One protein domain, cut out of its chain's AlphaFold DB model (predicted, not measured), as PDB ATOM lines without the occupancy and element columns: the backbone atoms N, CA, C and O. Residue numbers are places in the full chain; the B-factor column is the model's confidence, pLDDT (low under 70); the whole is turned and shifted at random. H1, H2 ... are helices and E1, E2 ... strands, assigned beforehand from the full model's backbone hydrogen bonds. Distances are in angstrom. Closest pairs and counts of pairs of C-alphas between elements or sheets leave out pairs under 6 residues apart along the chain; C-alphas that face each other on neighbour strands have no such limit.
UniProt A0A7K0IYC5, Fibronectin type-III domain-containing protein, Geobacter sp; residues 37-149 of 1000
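What this domain is: This is residues 37 to 149 of the 1000 residues of the protein "Fibronectin type-III domain-containing protein" of Geobacter sp (UniProt A0A7K0IYC5). The chain is wound in stacked turns, a short solenoid: E6, E7 and E8 make one turn, E9, E10 and E11 the next, and like strands stack as parallel neighbours. On the other side of the turn E6, E7, E8, helix H1 stands next to E7 in the path E4, H1, E5, E1 lies between E4 and E6, and the hairpin E2 and E3 ends the largest sheet beside E5. The printed part has 113 residues, with named elements in the order E1 E2 E3 E4 H1 E5 E6 E7 E8 E9 E10 E11; it is mostly strand, though under half of its residues are in named elements. The sheets are E2 E3 E5 E8 E11, mixed, and E4 E1 E6 E9 and E7 E10, both parallel. The whole is compact, with a radius of gyration of the C-alphas of 13.0 A and spans of 33 by 28 by 27 A.

Where its parts are: Find C-alpha 37 at (-52.332, -26.138, -35.141), where E1, residues 37 to 39, begins. Next come E2, residues 46 to 48, E3, residues 54 to 58, 13.5 A long, and E4, residues 63 to 66, 10.5 A. H1, residues 67 to 74, starts at C-alpha 67 (-46.185, -31.505, -29.528) and is 10.6 A long. Then read E5, residues 80 to 83, E6, residues 94 to 96, E7, residues 100 to 102, and E8, residues 106 to 110, 12.6 A. E9, residues 115 to 117, E10, residues 120 to 123, and E11, residues 128 to 132, 13.4 A, close the series at C-alpha 132 (-45.992, -12.610, -30.214).

How they stand to each other: Start at the largest sheet: E5 and E8 are parallel, 6 degrees, with N 82 and O 108 2.8 A apart. E8 and E11 are parallel, with N 109 and O 130 at 2.8 A. E3 and E5 are parallel, with N 56 and O 81 at 2.8 A. The hairpin E2 and E3 is antiparallel, with N 47 and O 57 at 2.9 A. This sheet and E4 E1 E6 E9 form a sandwich, two sheets face to face, their best planes 38 degrees apart. In the sheet E4 E1 E6 E9 the neighbour strands are parallel, and within hydrogen-bond range are N 37 and O 63 across E4 and E1 at 2.8 A, N 38 and O 95 across E1 and E6 at 2.8 A, and N 96 and O 116 across E6 and E9 at 2.8 A. E7 and E10 are parallel, with N 122 and O 100 at 2.8 A. H1 is on the largest sheet, over E5 and along the strands at 8 degrees on the local plane, at a height over the sheet of 9.4 A; it only grazes E4 E1 E6 E9 with residues 67 to 70. The closest C-alphas of H1 and E7, Val 67 and Thr 100, are 5.9 A apart. In H1 every O i to N i+4 pair is within hydrogen-bond range. E7 and E11 are apart.

The domain as a whole: The two C-alphas farthest apart, of Ser 89 and Asn 125, are 37.9 A apart. The printed part has no cut, and no link is long. Residues 133 to 149 hold no named element. Mean pLDDT of the printed part is 87.4; residue 77 and residues 86 to 87 are under 70.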
ATOM      1  N   ASN A  37     -51.721 -25.335 -36.188       92.19
ATOM      2  CA  ASN A  37     -52.332 -26.138 -35.141       92.19
ATOM      3  C   ASN A  37     -51.245 -26.965 -34.453       92.19
ATOM      4  O   ASN A  37     -50.634 -27.829 -35.070       92.19
ATOM      5  N   ILE A  38     -50.998 -26.714 -33.172       93.44
ATOM      6  CA  ILE A  38     -50.123 -27.545 -32.347       93.44
ATOM      7  C   ILE A  38     -50.993 -28.634 -31.719       93.44
ATOM      8  O   ILE A  38     -51.926 -28.329 -30.972       93.44
ATOM      9  N   SER A  39     -50.730 -29.900 -32.048       90.94
ATOM     10  CA  SER A  39     -51.606 -31.021 -31.689       90.94
ATOM     11  C   SER A  39     -50.846 -32.288 -31.267       90.94
ATOM     12  O   SER A  39     -49.618 -32.362 -31.327       90.94
ATOM     13  N   GLY A  40     -51.589 -33.295 -30.797       83.50
ATOM     14  CA  GLY A  40     -51.055 -34.625 -30.486       83.50
ATOM     15  C   GLY A  40     -50.871 -35.533 -31.708       83.50
ATOM     16  O   GLY A  40     -50.340 -36.630 -31.563       83.50
ATOM     17  N   ASP A  41     -51.311 -35.102 -32.890       81.81
ATOM     18  CA  ASP A  41     -51.197 -35.870 -34.130       81.81
ATOM     19  C   ASP A  41     -49.728 -35.850 -34.625       81.81
ATOM     20  O   ASP A  41     -49.097 -34.788 -34.629       81.81
ATOM     21  N   PRO A  42     -49.134 -37.001 -34.999       77.31
ATOM     22  CA  PRO A  42     -47.766 -37.065 -35.516       77.31
ATOM     23  C   PRO A  42     -47.602 -36.512 -36.946       77.31
ATOM     24  O   PRO A  42     -46.474 -36.395 -37.421       77.31
ATOM     25  N   THR A  43     -48.685 -36.196 -37.663       76.88
ATOM     26  CA  THR A  43     -48.623 -35.667 -39.033       76.88
ATOM     27  C   THR A  43     -48.287 -34.173 -39.050       76.88
ATOM     28  O   THR A  43     -49.147 -33.311 -38.888       76.88
ATOM     29  N   ALA A  44     -47.013 -33.847 -39.282       77.69
ATOM     30  CA  ALA A  44     -46.558 -32.471 -39.476       77.69
ATOM     31  C   ALA A  44     -46.445 -32.109 -40.970       77.69
ATOM     32  O   ALA A  44     -45.857 -32.854 -41.754       77.69
ATOM     33  N   ASN A  45     -46.966 -30.944 -41.366       81.00
ATOM     34  CA  ASN A  45     -46.920 -30.403 -42.737       81.00
ATOM     35  C   ASN A  45     -46.308 -28.985 -42.756       81.00
ATOM     36  O   ASN A  45     -46.934 -27.981 -43.102       81.00
ATOM     37  N   GLY A  46     -45.038 -28.924 -42.363       84.88
ATOM     38  CA  GLY A  46     -44.201 -27.730 -42.419       84.88
ATOM     39  C   GLY A  46     -42.721 -28.096 -42.355       84.88
ATOM     40  O   GLY A  46     -42.371 -29.265 -42.178       84.88
ATOM     41  N   VAL A  47     -41.848 -27.106 -42.517       86.62
ATOM     42  CA  VAL A  47     -40.398 -27.300 -42.645       86.62
ATOM     43  C   VAL A  47     -39.683 -26.720 -41.428       86.62
ATOM     44  O   VAL A  47     -39.954 -25.596 -41.017       86.62
ATOM     45  N   TRP A  48     -38.752 -27.493 -40.867       90.31
ATOM     46  CA  TRP A  48     -37.814 -27.040 -39.837       90.31
ATOM     47  C   TRP A  48     -36.534 -26.499 -40.482       90.31
ATOM     48  O   TRP A  48     -36.037 -27.082 -41.446       90.31
ATOM     49  N   SER A  49     -35.987 -25.407 -39.949       89.62
ATOM     50  CA  SER A  49     -34.787 -24.762 -40.492       89.62
ATOM     51  C   SER A  49     -33.493 -25.530 -40.200       89.62
ATOM     52  O   SER A  49     -32.517 -25.370 -40.931       89.62
ATOM     53  N   GLY A  50     -33.463 -26.330 -39.129       85.06
ATOM     54  CA  GLY A  50     -32.250 -26.986 -38.631       85.06
ATOM     55  C   GLY A  50     -31.228 -26.012 -38.029       85.06
ATOM     56  O   GLY A  50     -30.083 -26.394 -37.789       85.06
ATOM     57  N   ALA A  51     -31.619 -24.753 -37.809       86.38
ATOM     58  CA  ALA A  51     -30.777 -23.716 -37.219       86.38
ATOM     59  C   ALA A  51     -30.890 -23.697 -35.680       86.38
ATOM     60  O   ALA A  51     -31.504 -24.560 -35.058       86.38
ATOM     61  N   THR A  52     -30.275 -22.707 -35.030       83.94
ATOM     62  CA  THR A  52     -30.495 -22.424 -33.604       83.94
ATOM     63  C   THR A  52     -30.729 -20.919 -33.418       83.94
ATOM     64  O   THR A  52     -29.809 -20.145 -33.681       83.94
ATOM     65  N   PRO A  53     -31.928 -20.485 -32.978       89.19
ATOM     66  CA  PRO A  53     -33.108 -21.313 -32.703       89.19
ATOM     67  C   PRO A  53     -33.639 -22.022 -33.966       89.19
ATOM     68  O   PRO A  53     -33.500 -21.504 -35.073       89.19
ATOM     69  N   ASP A  54     -34.220 -23.212 -33.795       91.88
ATOM     70  CA  ASP A  54     -34.825 -23.971 -34.898       91.88
ATOM     71  C   ASP A  54     -36.201 -23.369 -35.207       91.88
ATOM     72  O   ASP A  54     -37.036 -23.199 -34.313       91.88
ATOM     73  N   VAL A  55     -36.417 -22.987 -36.462       90.88
ATOM     74  CA  VAL A  55     -37.619 -22.272 -36.904       90.88
ATOM     75  C   VAL A  55     -38.483 -23.239 -37.693       90.88
ATOM     76  O   VAL A  55     -38.011 -23.811 -38.673       90.88
ATOM     77  N   TRP A  56     -39.745 -23.385 -37.300       91.69
ATOM     78  CA  TRP A  56     -40.745 -24.111 -38.067       91.69
ATOM     79  C   TRP A  56     -41.634 -23.154 -38.856       91.69
ATOM     80  O   TRP A  56     -42.205 -22.214 -38.290       91.69
ATOM     81  N   THR A  57     -41.782 -23.424 -40.152       85.38
ATOM     82  CA  THR A  57     -42.684 -22.705 -41.055       85.38
ATOM     83  C   THR A  57     -43.743 -23.650 -41.646       85.38
ATOM     84  O   THR A  57     -43.400 -24.739 -42.114       85.38
ATOM     85  N   PRO A  58     -45.033 -23.264 -41.666       88.56
ATOM     86  CA  PRO A  58     -46.098 -24.052 -42.283       88.56
ATOM     87  C   PRO A  58     -45.934 -24.100 -43.806       88.56
ATOM     88  O   PRO A  58     -45.552 -23.104 -44.421       88.56
ATOM     89  N   SER A  59     -46.259 -25.237 -44.431       83.12
ATOM     90  CA  SER A  59     -46.163 -25.392 -45.893       83.12
ATOM     91  C   SER A  59     -47.492 -25.223 -46.646       83.12
ATOM     92  O   SER A  59     -47.502 -25.340 -47.869       83.12
ATOM     93  N   GLY A  60     -48.611 -24.985 -45.955       83.19
ATOM     94  CA  GLY A  60     -49.939 -24.853 -46.564       83.19
ATOM     95  C   GLY A  60     -51.062 -24.629 -45.544       83.19
ATOM     96  O   GLY A  60     -50.805 -24.560 -44.344       83.19
ATOM     97  N   THR A  61     -52.305 -24.537 -46.028       83.06
ATOM     98  CA  THR A  61     -53.520 -24.373 -45.204       83.06
ATOM     99  C   THR A  61     -53.737 -25.532 -44.242       83.06
ATOM    100  O   THR A  61     -53.464 -26.682 -44.597       83.06
ATOM    101  N   GLY A  62     -54.307 -25.255 -43.067       75.00
ATOM    102  CA  GLY A  62     -54.545 -26.280 -42.052       75.00
ATOM    103  C   GLY A  62     -53.242 -26.898 -41.543       75.00
ATOM    104  O   GLY A  62     -53.163 -28.115 -41.366       75.00
ATOM    105  N   ALA A  63     -52.201 -26.082 -41.355       88.06
ATOM    106  CA  ALA A  63     -50.908 -26.585 -40.929       88.06
ATOM    107  C   ALA A  63     -50.991 -27.198 -39.521       88.06
ATOM    108  O   ALA A  63     -51.697 -26.693 -38.643       88.06
ATOM    109  N   ASN A  64     -50.271 -28.291 -39.306       89.94
ATOM    110  CA  ASN A  64     -50.244 -29.087 -38.093       89.94
ATOM    111  C   ASN A  64     -48.791 -29.328 -37.670       89.94
ATOM    112  O   ASN A  64     -47.914 -29.560 -38.508       89.94
ATOM    113  N   LEU A  65     -48.547 -29.278 -36.365       92.69
ATOM    114  CA  LEU A  65     -47.247 -29.502 -35.752       92.69
ATOM    115  C   LEU A  65     -47.403 -30.334 -34.477       92.69
ATOM    116  O   LEU A  65     -48.152 -29.974 -33.567       92.69
ATOM    117  N   SER A  66     -46.659 -31.436 -34.393       92.31
ATOM    118  CA  SER A  66     -46.727 -32.333 -33.244       92.31
ATOM    119  C   SER A  66     -46.089 -31.723 -31.991       92.31
ATOM    120  O   SER A  66     -44.945 -31.256 -32.013       92.31
ATOM    121  N   VAL A  67     -46.768 -31.831 -30.846       91.88
ATOM    122  CA  VAL A  67     -46.185 -31.505 -29.528       91.88
ATOM    123  C   VAL A  67     -44.929 -32.327 -29.209       91.88
ATOM    124  O   VAL A  67     -44.073 -31.870 -28.450       91.88
ATOM    125  N   ALA A  68     -44.785 -33.522 -29.793       90.25
ATOM    126  CA  ALA A  68     -43.601 -34.363 -29.619       90.25
ATOM    127  C   ALA A  68     -42.365 -33.780 -30.331       90.25
ATOM    128  O   ALA A  68     -41.269 -33.791 -29.765       90.25
ATOM    129  N   ASP A  69     -42.546 -33.207 -31.526       90.12
ATOM    130  CA  ASP A  69     -41.485 -32.549 -32.299       90.12
ATOM    131  C   ASP A  69     -40.957 -31.290 -31.607       90.12
ATOM    132  O   ASP A  69     -39.744 -31.063 -31.563       90.12
ATOM    133  N   ILE A  70     -41.874 -30.493 -31.048       92.62
ATOM    134  CA  ILE A  70     -41.560 -29.286 -30.275       92.62
ATOM    135  C   ILE A  70     -40.775 -29.668 -29.015       92.62
ATOM    136  O   ILE A  70     -39.690 -29.138 -28.768       92.62
ATOM    137  N   ARG A  71     -41.290 -30.633 -28.237       89.94
ATOM    138  CA  ARG A  71     -40.670 -31.099 -26.986       89.94
ATOM    139  C   ARG A  71     -39.264 -31.655 -27.209       89.94
ATOM    140  O   ARG A  71     -38.369 -31.363 -26.422       89.94
ATOM    141  N   THR A  72     -39.067 -32.436 -28.271       88.12
ATOM    142  CA  THR A  72     -37.766 -33.047 -28.593       88.12
ATOM    143  C   THR A  72     -36.698 -31.988 -28.870       88.12
ATOM    144  O   THR A  72     -35.567 -32.133 -28.412       88.12
ATOM    145  N   ARG A  73     -37.059 -30.897 -29.557       90.81
ATOM    146  CA  ARG A  73     -36.144 -29.782 -29.852       90.81
ATOM    147  C   ARG A  73     -35.831 -28.946 -28.612       90.81
ATOM    148  O   ARG A  73     -34.662 -28.805 -28.267       90.81
ATOM    149  N   LEU A  74     -36.858 -28.491 -27.890       90.88
ATOM    150  CA  LEU A  74     -36.693 -27.687 -26.669       90.88
ATOM    151  C   LEU A  74     -35.847 -28.405 -25.604       90.88
ATOM    152  O   LEU A  74     -34.890 -27.838 -25.076       90.88
ATOM    153  N   ASN A  75     -36.131 -29.685 -25.346       79.75
ATOM    154  CA  ASN A  75     -35.375 -30.478 -24.372       79.75
ATOM    155  C   ASN A  75     -33.947 -30.823 -24.851       79.75
ATOM    156  O   ASN A  75     -33.116 -31.221 -24.038       79.75
ATOM    157  N   GLY A  76     -33.638 -30.640 -26.142       74.50
ATOM    158  CA  GLY A  76     -32.273 -30.663 -26.680       74.50
ATOM    159  C   GLY A  76     -31.455 -29.403 -26.355       74.50
ATOM    160  O   GLY A  76     -30.276 -29.340 -26.697       74.50
ATOM    161  N   GLY A  77     -32.058 -28.404 -25.699       68.31
ATOM    162  CA  GLY A  77     -31.410 -27.157 -25.286       68.31
ATOM    163  C   GLY A  77     -31.432 -26.045 -26.338       68.31
ATOM    164  O   GLY A  77     -30.924 -24.956 -26.072       68.31
ATOM    165  N   THR A  78     -32.025 -26.274 -27.514       73.75
ATOM    166  CA  THR A  78     -32.203 -25.238 -28.538       73.75
ATOM    167  C   THR A  78     -33.478 -24.429 -28.293       73.75
ATOM    168  O   THR A  78     -34.469 -24.913 -27.746       73.75
ATOM    169  N   GLY A  79     -33.469 -23.155 -28.695       89.62
ATOM    170  CA  GLY A  79     -34.710 -22.388 -28.820       89.62
ATOM    171  C   GLY A  79     -35.521 -22.875 -30.020       89.62
ATOM    172  O   GLY A  79     -34.939 -23.273 -31.029       89.62
ATOM    173  N   VAL A  80     -36.847 -22.807 -29.926       95.31
ATOM    174  CA  VAL A  80     -37.785 -23.137 -31.009       95.31
ATOM    175  C   VAL A  80     -38.587 -21.892 -31.365       95.31
ATOM    176  O   VAL A  80     -39.082 -21.207 -30.472       95.31
ATOM    177  N   VAL A  81     -38.753 -21.610 -32.657       93.94
ATOM    178  CA  VAL A  81     -39.648 -20.560 -33.160       93.94
ATOM    179  C   VAL A  81     -40.715 -21.187 -34.048       93.94
ATOM    180  O   VAL A  81     -40.395 -21.885 -35.002       93.94
ATOM    181  N   ILE A  82     -41.982 -20.906 -33.764       94.12
ATOM    182  CA  ILE A  82     -43.134 -21.314 -34.571       94.12
ATOM    183  C   ILE A  82     -43.746 -20.043 -35.146       94.12
ATOM    184  O   ILE A  82     -44.109 -19.137 -34.395       94.12
ATOM    185  N   THR A  83     -43.852 -19.957 -36.471       88.62
ATOM    186  CA  THR A  83     -44.411 -18.787 -37.164       88.62
ATOM    187  C   THR A  83     -45.513 -19.182 -38.140       88.62
ATOM    188  O   THR A  83     -45.468 -20.263 -38.711       88.62
ATOM    189  N   THR A  84     -46.499 -18.311 -38.353       87.00
ATOM    190  CA  THR A  84     -47.637 -18.554 -39.265       87.00
ATOM    191  C   THR A  84     -47.346 -18.236 -40.739       87.00
ATOM    192  O   THR A  84     -48.142 -18.604 -41.596       87.00
ATOM    193  N   ALA A  85     -46.204 -17.593 -41.029       71.56
ATOM    194  CA  ALA A  85     -45.742 -17.135 -42.352       71.56
ATOM    195  C   ALA A  85     -46.694 -16.169 -43.108       71.56
ATOM    196  O   ALA A  85     -47.870 -16.444 -43.315       71.56
ATOM    197  N   GLY A  86     -46.176 -15.032 -43.583       58.72
ATOM    198  CA  GLY A  86     -46.975 -13.953 -44.197       58.72
ATOM    199  C   GLY A  86     -47.372 -14.149 -45.669       58.72
ATOM    200  O   GLY A  86     -47.205 -13.213 -46.445       58.72
ATOM    201  N   ALA A  87     -47.794 -15.353 -46.085       61.47
ATOM    202  CA  ALA A  87     -48.187 -15.651 -47.479       61.47
ATOM    203  C   ALA A  87     -49.116 -16.885 -47.638       61.47
ATOM    204  O   ALA A  87     -48.892 -17.741 -48.495       61.47
ATOM    205  N   GLY A  88     -50.141 -16.995 -46.795       71.06
ATOM    206  CA  GLY A  88     -51.223 -17.985 -46.863       71.06
ATOM    207  C   GLY A  88     -52.605 -17.384 -47.164       71.06
ATOM    208  O   GLY A  88     -52.719 -16.281 -47.692       71.06
ATOM    209  N   SER A  89     -53.668 -18.126 -46.837       77.31
ATOM    210  CA  SER A  89     -55.076 -17.758 -47.095       77.31
ATOM    211  C   SER A  89     -55.983 -17.818 -45.856       77.31
ATOM    212  O   SER A  89     -57.204 -17.733 -45.981       77.31
ATOM    213  N   GLU A  90     -55.406 -17.983 -44.665       85.19
ATOM    214  CA  GLU A  90     -56.122 -18.100 -43.390       85.19
ATOM    215  C   GLU A  90     -55.807 -16.887 -42.483       85.19
ATOM    216  O   GLU A  90     -55.100 -15.955 -42.874       85.19
ATOM    217  N   ALA A  91     -56.343 -16.853 -41.260       85.19
ATOM    218  CA  ALA A  91     -56.137 -15.719 -40.349       85.19
ATOM    219  C   ALA A  91     -54.671 -15.551 -39.894       85.19
ATOM    220  O   ALA A  91     -54.261 -14.449 -39.526       85.19
ATOM    221  N   GLY A  92     -53.883 -16.630 -39.911       89.38
ATOM    222  CA  GLY A  92     -52.539 -16.649 -39.337       89.38
ATOM    223  C   GLY A  92     -52.551 -16.749 -37.819       89.38
ATOM    224  O   GLY A  92     -51.825 -16.014 -37.147       89.38
ATOM    225  N   ASN A  93     -53.398 -17.630 -37.287       91.00
ATOM    226  CA  ASN A  93     -53.467 -17.946 -35.864       91.00
ATOM    227  C   ASN A  93     -52.511 -19.093 -35.503       91.00
ATOM    228  O   ASN A  93     -52.326 -20.015 -36.298       91.00
ATOM    229  N   ILE A  94     -51.988 -19.105 -34.276       94.62
ATOM    230  CA  ILE A  94     -51.378 -20.298 -33.668       94.62
ATOM    231  C   ILE A  94     -52.377 -20.875 -32.660       94.62
ATOM    232  O   ILE A  94     -52.746 -20.197 -31.709       94.62
ATOM    233  N   ASN A  95     -52.808 -22.120 -32.854       93.56
ATOM    234  CA  ASN A  95     -53.789 -22.812 -32.017       93.56
ATOM    235  C   ASN A  95     -53.105 -23.943 -31.237       93.56
ATOM    236  O   ASN A  95     -52.681 -24.934 -31.830       93.56
ATOM    237  N   ILE A  96     -53.006 -23.824 -29.914       94.88
ATOM    238  CA  ILE A  96     -52.418 -24.840 -29.038       94.88
ATOM    239  C   ILE A  96     -53.532 -25.763 -28.558       94.88
ATOM    240  O   ILE A  96     -54.205 -25.479 -27.572       94.88
ATOM    241  N   ASN A  97     -53.734 -26.866 -29.278       89.88
ATOM    242  CA  ASN A  97     -54.847 -27.799 -29.086       89.88
ATOM    243  C   ASN A  97     -54.443 -29.077 -28.324       89.88
ATOM    244  O   ASN A  97     -55.255 -29.987 -28.173       89.88
ATOM    245  N   ALA A  98     -53.189 -29.182 -27.872       89.62
ATOM    246  CA  ALA A  98     -52.685 -30.316 -27.101       89.62
ATOM    247  C   ALA A  98     -51.681 -29.881 -26.024       89.62
ATOM    248  O   ALA A  98     -50.944 -28.905 -26.187       89.62
ATOM    249  N   ALA A  99     -51.645 -30.635 -24.922       91.38
ATOM    250  CA  ALA A  99     -50.819 -30.306 -23.768       91.38
ATOM    251  C   ALA A  99     -49.315 -30.340 -24.104       91.38
ATOM    252  O   ALA A  99     -48.792 -31.337 -24.613       91.38
ATOM    253  N   THR A 100     -48.613 -29.248 -23.800       92.69
ATOM    254  CA  THR A 100     -47.223 -29.019 -24.227       92.69
ATOM    255  C   THR A 100     -46.341 -28.686 -23.028       92.69
ATOM    256  O   THR A 100     -46.496 -27.640 -22.414       92.69
ATOM    257  N   SER A 101     -45.388 -29.559 -22.700       94.25
ATOM    258  CA  SER A 101     -44.517 -29.430 -21.522       94.25
ATOM    259  C   SER A 101     -43.035 -29.487 -21.903       94.25
ATOM    260  O   SER A 101     -42.629 -30.421 -22.605       94.25
ATOM    261  N   TRP A 102     -42.231 -28.544 -21.405       94.88
ATOM    262  CA  TRP A 102     -40.777 -28.489 -21.596       94.88
ATOM    263  C   TRP A 102     -40.053 -27.960 -20.343       94.88
ATOM    264  O   TRP A 102     -40.673 -27.423 -19.419       94.88
ATOM    265  N   ASN A 103     -38.736 -28.177 -20.275       93.38
ATOM    266  CA  ASN A 103     -37.914 -27.850 -19.097       93.38
ATOM    267  C   ASN A 103     -36.604 -27.096 -19.406       93.38
ATOM    268  O   ASN A 103     -35.881 -26.718 -18.486       93.38
ATOM    269  N   ALA A 104     -36.300 -26.872 -20.683       91.56
ATOM    270  CA  ALA A 104     -35.150 -26.117 -21.162       91.56
ATOM    271  C   ALA A 104     -35.478 -25.488 -22.526       91.56
ATOM    272  O   ALA A 104     -36.456 -25.870 -23.171       91.56
ATOM    273  N   GLY A 105     -34.667 -24.518 -22.957       92.38
ATOM    274  CA  GLY A 105     -34.889 -23.784 -24.203       92.38
ATOM    275  C   GLY A 105     -36.059 -22.793 -24.131       92.38
ATOM    276  O   GLY A 105     -36.859 -22.792 -23.192       92.38
ATOM    277  N   THR A 106     -36.158 -21.927 -25.137       94.62
ATOM    278  CA  THR A 106     -37.245 -20.942 -25.256       94.62
ATOM    279  C   THR A 106     -38.168 -21.328 -26.399       94.62
ATOM    280  O   THR A 106     -37.716 -21.413 -27.540       94.62
ATOM    281  N   LEU A 107     -39.457 -21.501 -26.106       97.31
ATOM    282  CA  LEU A 107     -40.497 -21.599 -27.127       97.31
ATOM    283  C   LEU A 107     -40.940 -20.188 -27.522       97.31
ATOM    284  O   LEU A 107     -41.383 -19.420 -26.676       97.31
ATOM    285  N   THR A 108     -40.819 -19.846 -28.800       96.25
ATOM    286  CA  THR A 108     -41.281 -18.576 -29.366       96.25
ATOM    287  C   THR A 108     -42.438 -18.844 -30.315       96.25
ATOM    288  O   THR A 108     -42.263 -19.503 -31.335       96.25
ATOM    289  N   LEU A 109     -43.615 -18.322 -29.994       96.31
ATOM    290  CA  LEU A 109     -44.784 -18.323 -30.864       96.31
ATOM    291  C   LEU A 109     -44.878 -16.954 -31.544       96.31
ATOM    292  O   LEU A 109     -44.822 -15.934 -30.860       96.31
ATOM    293  N   THR A 110     -45.009 -16.920 -32.868       92.75
ATOM    294  CA  THR A 110     -45.096 -15.680 -33.654       92.75
ATOM    295  C   THR A 110     -46.246 -15.776 -34.655       92.75
ATOM    296  O   THR A 110     -46.068 -16.218 -35.795       92.75
ATOM    297  N   ALA A 111     -47.436 -15.387 -34.205       92.38
ATOM    298  CA  ALA A 111     -48.666 -15.366 -34.985       92.38
ATOM    299  C   ALA A 111     -48.854 -14.023 -35.704       92.38
ATOM    300  O   ALA A 111     -48.599 -12.955 -35.145       92.38
ATOM    301  N   HIS A 112     -49.350 -14.082 -36.937       88.12
ATOM    302  CA  HIS A 112     -49.786 -12.906 -37.692       88.12
ATOM    303  C   HIS A 112     -51.071 -12.297 -37.101       88.12
ATOM    304  O   HIS A 112     -51.226 -11.081 -37.093       88.12
ATOM    305  N   ASN A 113     -51.962 -13.132 -36.556       90.00
ATOM    306  CA  ASN A 113     -53.148 -12.712 -35.811       90.00
ATOM    307  C   ASN A 113     -53.109 -13.281 -34.377       90.00
ATOM    308  O   ASN A 113     -52.256 -12.855 -33.604       90.00
ATOM    309  N   ASP A 114     -53.983 -14.220 -33.995       91.75
ATOM    310  CA  ASP A 114     -54.144 -14.669 -32.601       91.75
ATOM    311  C   ASP A 114     -53.192 -15.806 -32.188       91.75
ATOM    312  O   ASP A 114     -52.854 -16.683 -32.986       91.75
ATOM    313  N   ILE A 115     -52.861 -15.868 -30.895       95.81
ATOM    314  CA  ILE A 115     -52.368 -17.085 -30.235       95.81
ATOM    315  C   ILE A 115     -53.499 -17.619 -29.348       95.81
ATOM    316  O   ILE A 115     -53.815 -17.033 -28.313       95.81
ATOM    317  N   ASN A 116     -54.104 -18.731 -29.764       94.19
ATOM    318  CA  ASN A 116     -55.216 -19.390 -29.086       94.19
ATOM    319  C   ASN A 116     -54.697 -20.567 -28.252       94.19
ATOM    320  O   ASN A 116     -54.274 -21.590 -28.793       94.19
ATOM    321  N   ILE A 117     -54.730 -20.430 -26.932       95.00
ATOM    322  CA  ILE A 117     -54.310 -21.444 -25.968       95.00
ATOM    323  C   ILE A 117     -55.555 -22.251 -25.586       95.00
ATOM    324  O   ILE A 117     -56.380 -21.786 -24.805       95.00
ATOM    325  N   ASN A 118     -55.703 -23.452 -26.152       90.00
ATOM    326  CA  ASN A 118     -56.857 -24.340 -25.948       90.00
ATOM    327  C   ASN A 118     -56.499 -25.601 -25.131       90.00
ATOM    328  O   ASN A 118     -57.324 -26.498 -24.972       90.00
ATOM    329  N   ALA A 119     -55.260 -25.689 -24.645       90.12
ATOM    330  CA  ALA A 119     -54.742 -26.759 -23.802       90.12
ATOM    331  C   ALA A 119     -53.616 -26.226 -22.898       90.12
ATOM    332  O   ALA A 119     -53.071 -25.149 -23.142       90.12
ATOM    333  N   VAL A 120     -53.248 -26.989 -21.866       93.31
ATOM    334  CA  VAL A 120     -52.211 -26.593 -20.899       93.31
ATOM    335  C   VAL A 120     -50.809 -26.598 -21.524       93.31
ATOM    336  O   VAL A 120     -50.336 -27.612 -22.048       93.31
ATOM    337  N   MET A 121     -50.113 -25.473 -21.410       96.88
ATOM    338  CA  MET A 121     -48.683 -25.318 -21.658       96.88
ATOM    339  C   MET A 121     -47.943 -25.285 -20.315       96.88
ATOM    340  O   MET A 121     -48.459 -24.716 -19.361       96.88
ATOM    341  N   SER A 122     -46.749 -25.878 -20.214       96.94
ATOM    342  CA  SER A 122     -45.980 -25.912 -18.960       96.94
ATOM    343  C   SER A 122     -44.478 -25.718 -19.189       96.94
ATOM    344  O   SER A 122     -43.825 -26.543 -19.839       96.94
ATOM    345  N   ALA A 123     -43.934 -24.628 -18.639       96.19
ATOM    346  CA  ALA A 123     -42.561 -24.160 -18.830       96.19
ATOM    347  C   ALA A 123     -41.753 -24.222 -17.516       96.19
ATOM    348  O   ALA A 123     -41.616 -23.248 -16.770       96.19
ATOM    349  N   SER A 124     -41.185 -25.394 -17.234       94.38
ATOM    350  CA  SER A 124     -40.476 -25.701 -15.979       94.38
ATOM    351  C   SER A 124     -38.971 -25.365 -16.006       94.38
ATOM    352  O   SER A 124     -38.398 -25.093 -17.060       94.38
ATOM    353  N   ASN A 125     -38.307 -25.409 -14.844       92.75
ATOM    354  CA  ASN A 125     -36.853 -25.239 -14.681       92.75
ATOM    355  C   ASN A 125     -36.282 -23.961 -15.334       92.75
ATOM    356  O   ASN A 125     -36.498 -22.867 -14.821       92.75
ATOM    357  N   THR A 126     -35.529 -24.077 -16.434       92.06
ATOM    358  CA  THR A 126     -34.903 -22.944 -17.145       92.06
ATOM    359  C   THR A 126     -35.620 -22.585 -18.445       92.06
ATOM    360  O   THR A 126     -35.140 -21.739 -19.199       92.06
ATOM    361  N   ALA A 127     -36.774 -23.202 -18.714       94.62
ATOM    362  CA  ALA A 127     -37.581 -22.942 -19.896       94.62
ATOM    363  C   ALA A 127     -37.976 -21.461 -20.028       94.62
ATOM    364  O   ALA A 127     -38.306 -20.800 -19.037       94.62
ATOM    365  N   GLY A 128     -38.003 -20.969 -21.265       95.25
ATOM    366  CA  GLY A 128     -38.578 -19.678 -21.631       95.25
ATOM    367  C   GLY A 128     -39.817 -19.827 -22.516       95.25
ATOM    368  O   GLY A 128     -39.961 -20.813 -23.246       95.25
ATOM    369  N   LEU A 129     -40.676 -18.811 -22.490       97.81
ATOM    370  CA  LEU A 129     -41.805 -18.632 -23.395       97.81
ATOM    371  C   LEU A 129     -41.821 -17.193 -23.929       97.81
ATOM    372  O   LEU A 129     -41.769 -16.230 -23.165       97.81
ATOM    373  N   ALA A 130     -41.928 -17.046 -25.244       97.50
ATOM    374  CA  ALA A 130     -42.211 -15.784 -25.909       97.50
ATOM    375  C   ALA A 130     -43.468 -15.952 -26.772       97.50
ATOM    376  O   ALA A 130     -43.534 -16.869 -27.587       97.50
ATOM    377  N   MET A 131     -44.461 -15.084 -26.598       97.12
ATOM    378  CA  MET A 131     -45.712 -15.117 -27.358       97.12
ATOM    379  C   MET A 131     -45.919 -13.789 -28.072       97.12
ATOM    380  O   MET A 131     -46.129 -12.760 -27.437       97.12
ATOM    381  N   ASN A 132     -45.850 -13.802 -29.396       94.31
ATOM    382  CA  ASN A 132     -45.992 -12.610 -30.214       94.31
ATOM    383  C   ASN A 132     -47.192 -12.761 -31.151       94.31
ATOM    384  O   ASN A 132     -47.237 -13.696 -31.950       94.31
ATOM    385  N   TYR A 133     -48.146 -11.845 -31.044       93.31
ATOM    386  CA  TYR A 133     -49.351 -11.774 -31.870       93.31
ATOM    387  C   TYR A 133     -49.329 -10.513 -32.743       93.31
ATOM    388  O   TYR A 133     -48.500  -9.623 -32.536       93.31
ATOM    389  N   GLY A 134     -50.209 -10.435 -33.742       90.00
ATOM    390  CA  GLY A 134     -50.298  -9.259 -34.615       90.00
ATOM    391  C   GLY A 134     -49.032  -8.976 -35.428       90.00
ATOM    392  O   GLY A 134     -48.757  -7.811 -35.737       90.00
ATOM    393  N   TRP A 135     -48.212 -10.001 -35.696       88.44
ATOM    394  CA  TRP A 135     -46.902  -9.856 -36.331       88.44
ATOM    395  C   TRP A 135     -47.006  -9.476 -37.809       88.44
ATOM    396  O   TRP A 135     -47.611 -10.186 -38.607       88.44
ATOM    397  N   ASN A 136     -46.304  -8.409 -38.194       80.00
ATOM    398  CA  ASN A 136     -46.285  -7.831 -39.544       80.00
ATOM    399  C   ASN A 136     -45.638  -8.691 -40.658       80.00
ATOM    400  O   ASN A 136     -45.373  -8.175 -41.743       80.00
ATOM    401  N   GLY A 137     -45.284  -9.952 -40.399       77.94
ATOM    402  CA  GLY A 137     -44.599 -10.825 -41.363       77.94
ATOM    403  C   GLY A 137     -43.123 -10.488 -41.634       77.94
ATOM    404  O   GLY A 137     -42.453 -11.225 -42.358       77.94
ATOM    405  N   ASN A 138     -42.576  -9.411 -41.054       77.38
ATOM    406  CA  ASN A 138     -41.193  -8.991 -41.270       77.38
ATOM    407  C   ASN A 138     -40.258  -9.662 -40.251       77.38
ATOM    408  O   ASN A 138     -40.363  -9.439 -39.045       77.38
ATOM    409  N   THR A 139     -39.322 -10.482 -40.730       72.81
ATOM    410  CA  THR A 139     -38.332 -11.178 -39.888       72.81
ATOM    411  C   THR A 139     -37.104 -10.329 -39.559       72.81
ATOM    412  O   THR A 139     -36.452 -10.580 -38.549       72.81
ATOM    413  N   ALA A 140     -36.779  -9.325 -40.381       70.56
ATOM    414  CA  ALA A 140     -35.620  -8.449 -40.190       70.56
ATOM    415  C   ALA A 140     -35.920  -7.265 -39.253       70.56
ATOM    416  O   ALA A 140     -35.032  -6.783 -38.554       70.56
ATOM    417  N   ALA A 141     -37.175  -6.812 -39.231       74.31
ATOM    418  CA  ALA A 141     -37.693  -5.799 -38.320       74.31
ATOM    419  C   ALA A 141     -39.106  -6.208 -37.854       74.31
ATOM    420  O   ALA A 141     -40.100  -5.681 -38.371       74.31
ATOM    421  N   PRO A 142     -39.214  -7.183 -36.931       77.94
ATOM    422  CA  PRO A 142     -40.504  -7.633 -36.431       77.94
ATOM    423  C   PRO A 142     -41.195  -6.503 -35.675       77.94
ATOM    424  O   PRO A 142     -40.644  -5.945 -34.726       77.94
ATOM    425  N   THR A 143     -42.419  -6.185 -36.085       83.44
ATOM    426  CA  THR A 143     -43.327  -5.352 -35.296       83.44
ATOM    427  C   THR A 143     -44.596  -6.131 -34.995       83.44
ATOM    428  O   THR A 143     -45.036  -6.972 -35.785       83.44
ATOM    429  N   TYR A 144     -45.160  -5.852 -33.825       85.88
ATOM    430  CA  TYR A 144     -46.367  -6.482 -33.312       85.88
ATOM    431  C   TYR A 144     -47.423  -5.395 -33.186       85.88
ATOM    432  O   TYR A 144     -47.243  -4.419 -32.456       85.88
ATOM    433  N   SER A 145     -48.477  -5.518 -33.978       80.50
ATOM    434  CA  SER A 145     -49.628  -4.626 -33.924       80.50
ATOM    435  C   SER A 145     -50.594  -5.060 -32.816       80.50
ATOM    436  O   SER A 145     -50.468  -6.140 -32.242       80.50
ATOM    437  N   ASN A 146     -51.618  -4.245 -32.556       72.06
ATOM    438  CA  ASN A 146     -52.743  -4.636 -31.700       72.06
ATOM    439  C   ASN A 146     -53.779  -5.511 -32.449       72.06
ATOM    440  O   ASN A 146     -54.932  -5.590 -32.030       72.06
ATOM    441  N   GLN A 147     -53.403  -6.123 -33.578       76.12
ATOM    442  CA  GLN A 147     -54.242  -7.064 -34.317       76.12
ATOM    443  C   GLN A 147     -54.129  -8.458 -33.683       76.12
ATOM    444  O   GLN A 147     -53.041  -9.014 -33.583       76.12
ATOM    445  N   GLY A 148     -55.256  -9.024 -33.252       84.69
ATOM    446  CA  GLY A 148     -55.279 -10.284 -32.505       84.69
ATOM    447  C   GLY A 148     -54.780 -10.151 -31.058       84.69
ATOM    448  O   GLY A 148     -54.562  -9.049 -30.550       84.69
ATOM    449  N   GLY A 149     -54.631 -11.281 -30.367       91.81
ATOM    450  CA  GLY A 149     -54.175 -11.319 -28.976       91.81
ATOM    451  C   GLY A 149     -53.797 -12.709 -28.464       91.81
ATOM    452  O   GLY A 149     -53.820 -13.695 -29.203       91.81
TER     453      GLY A 149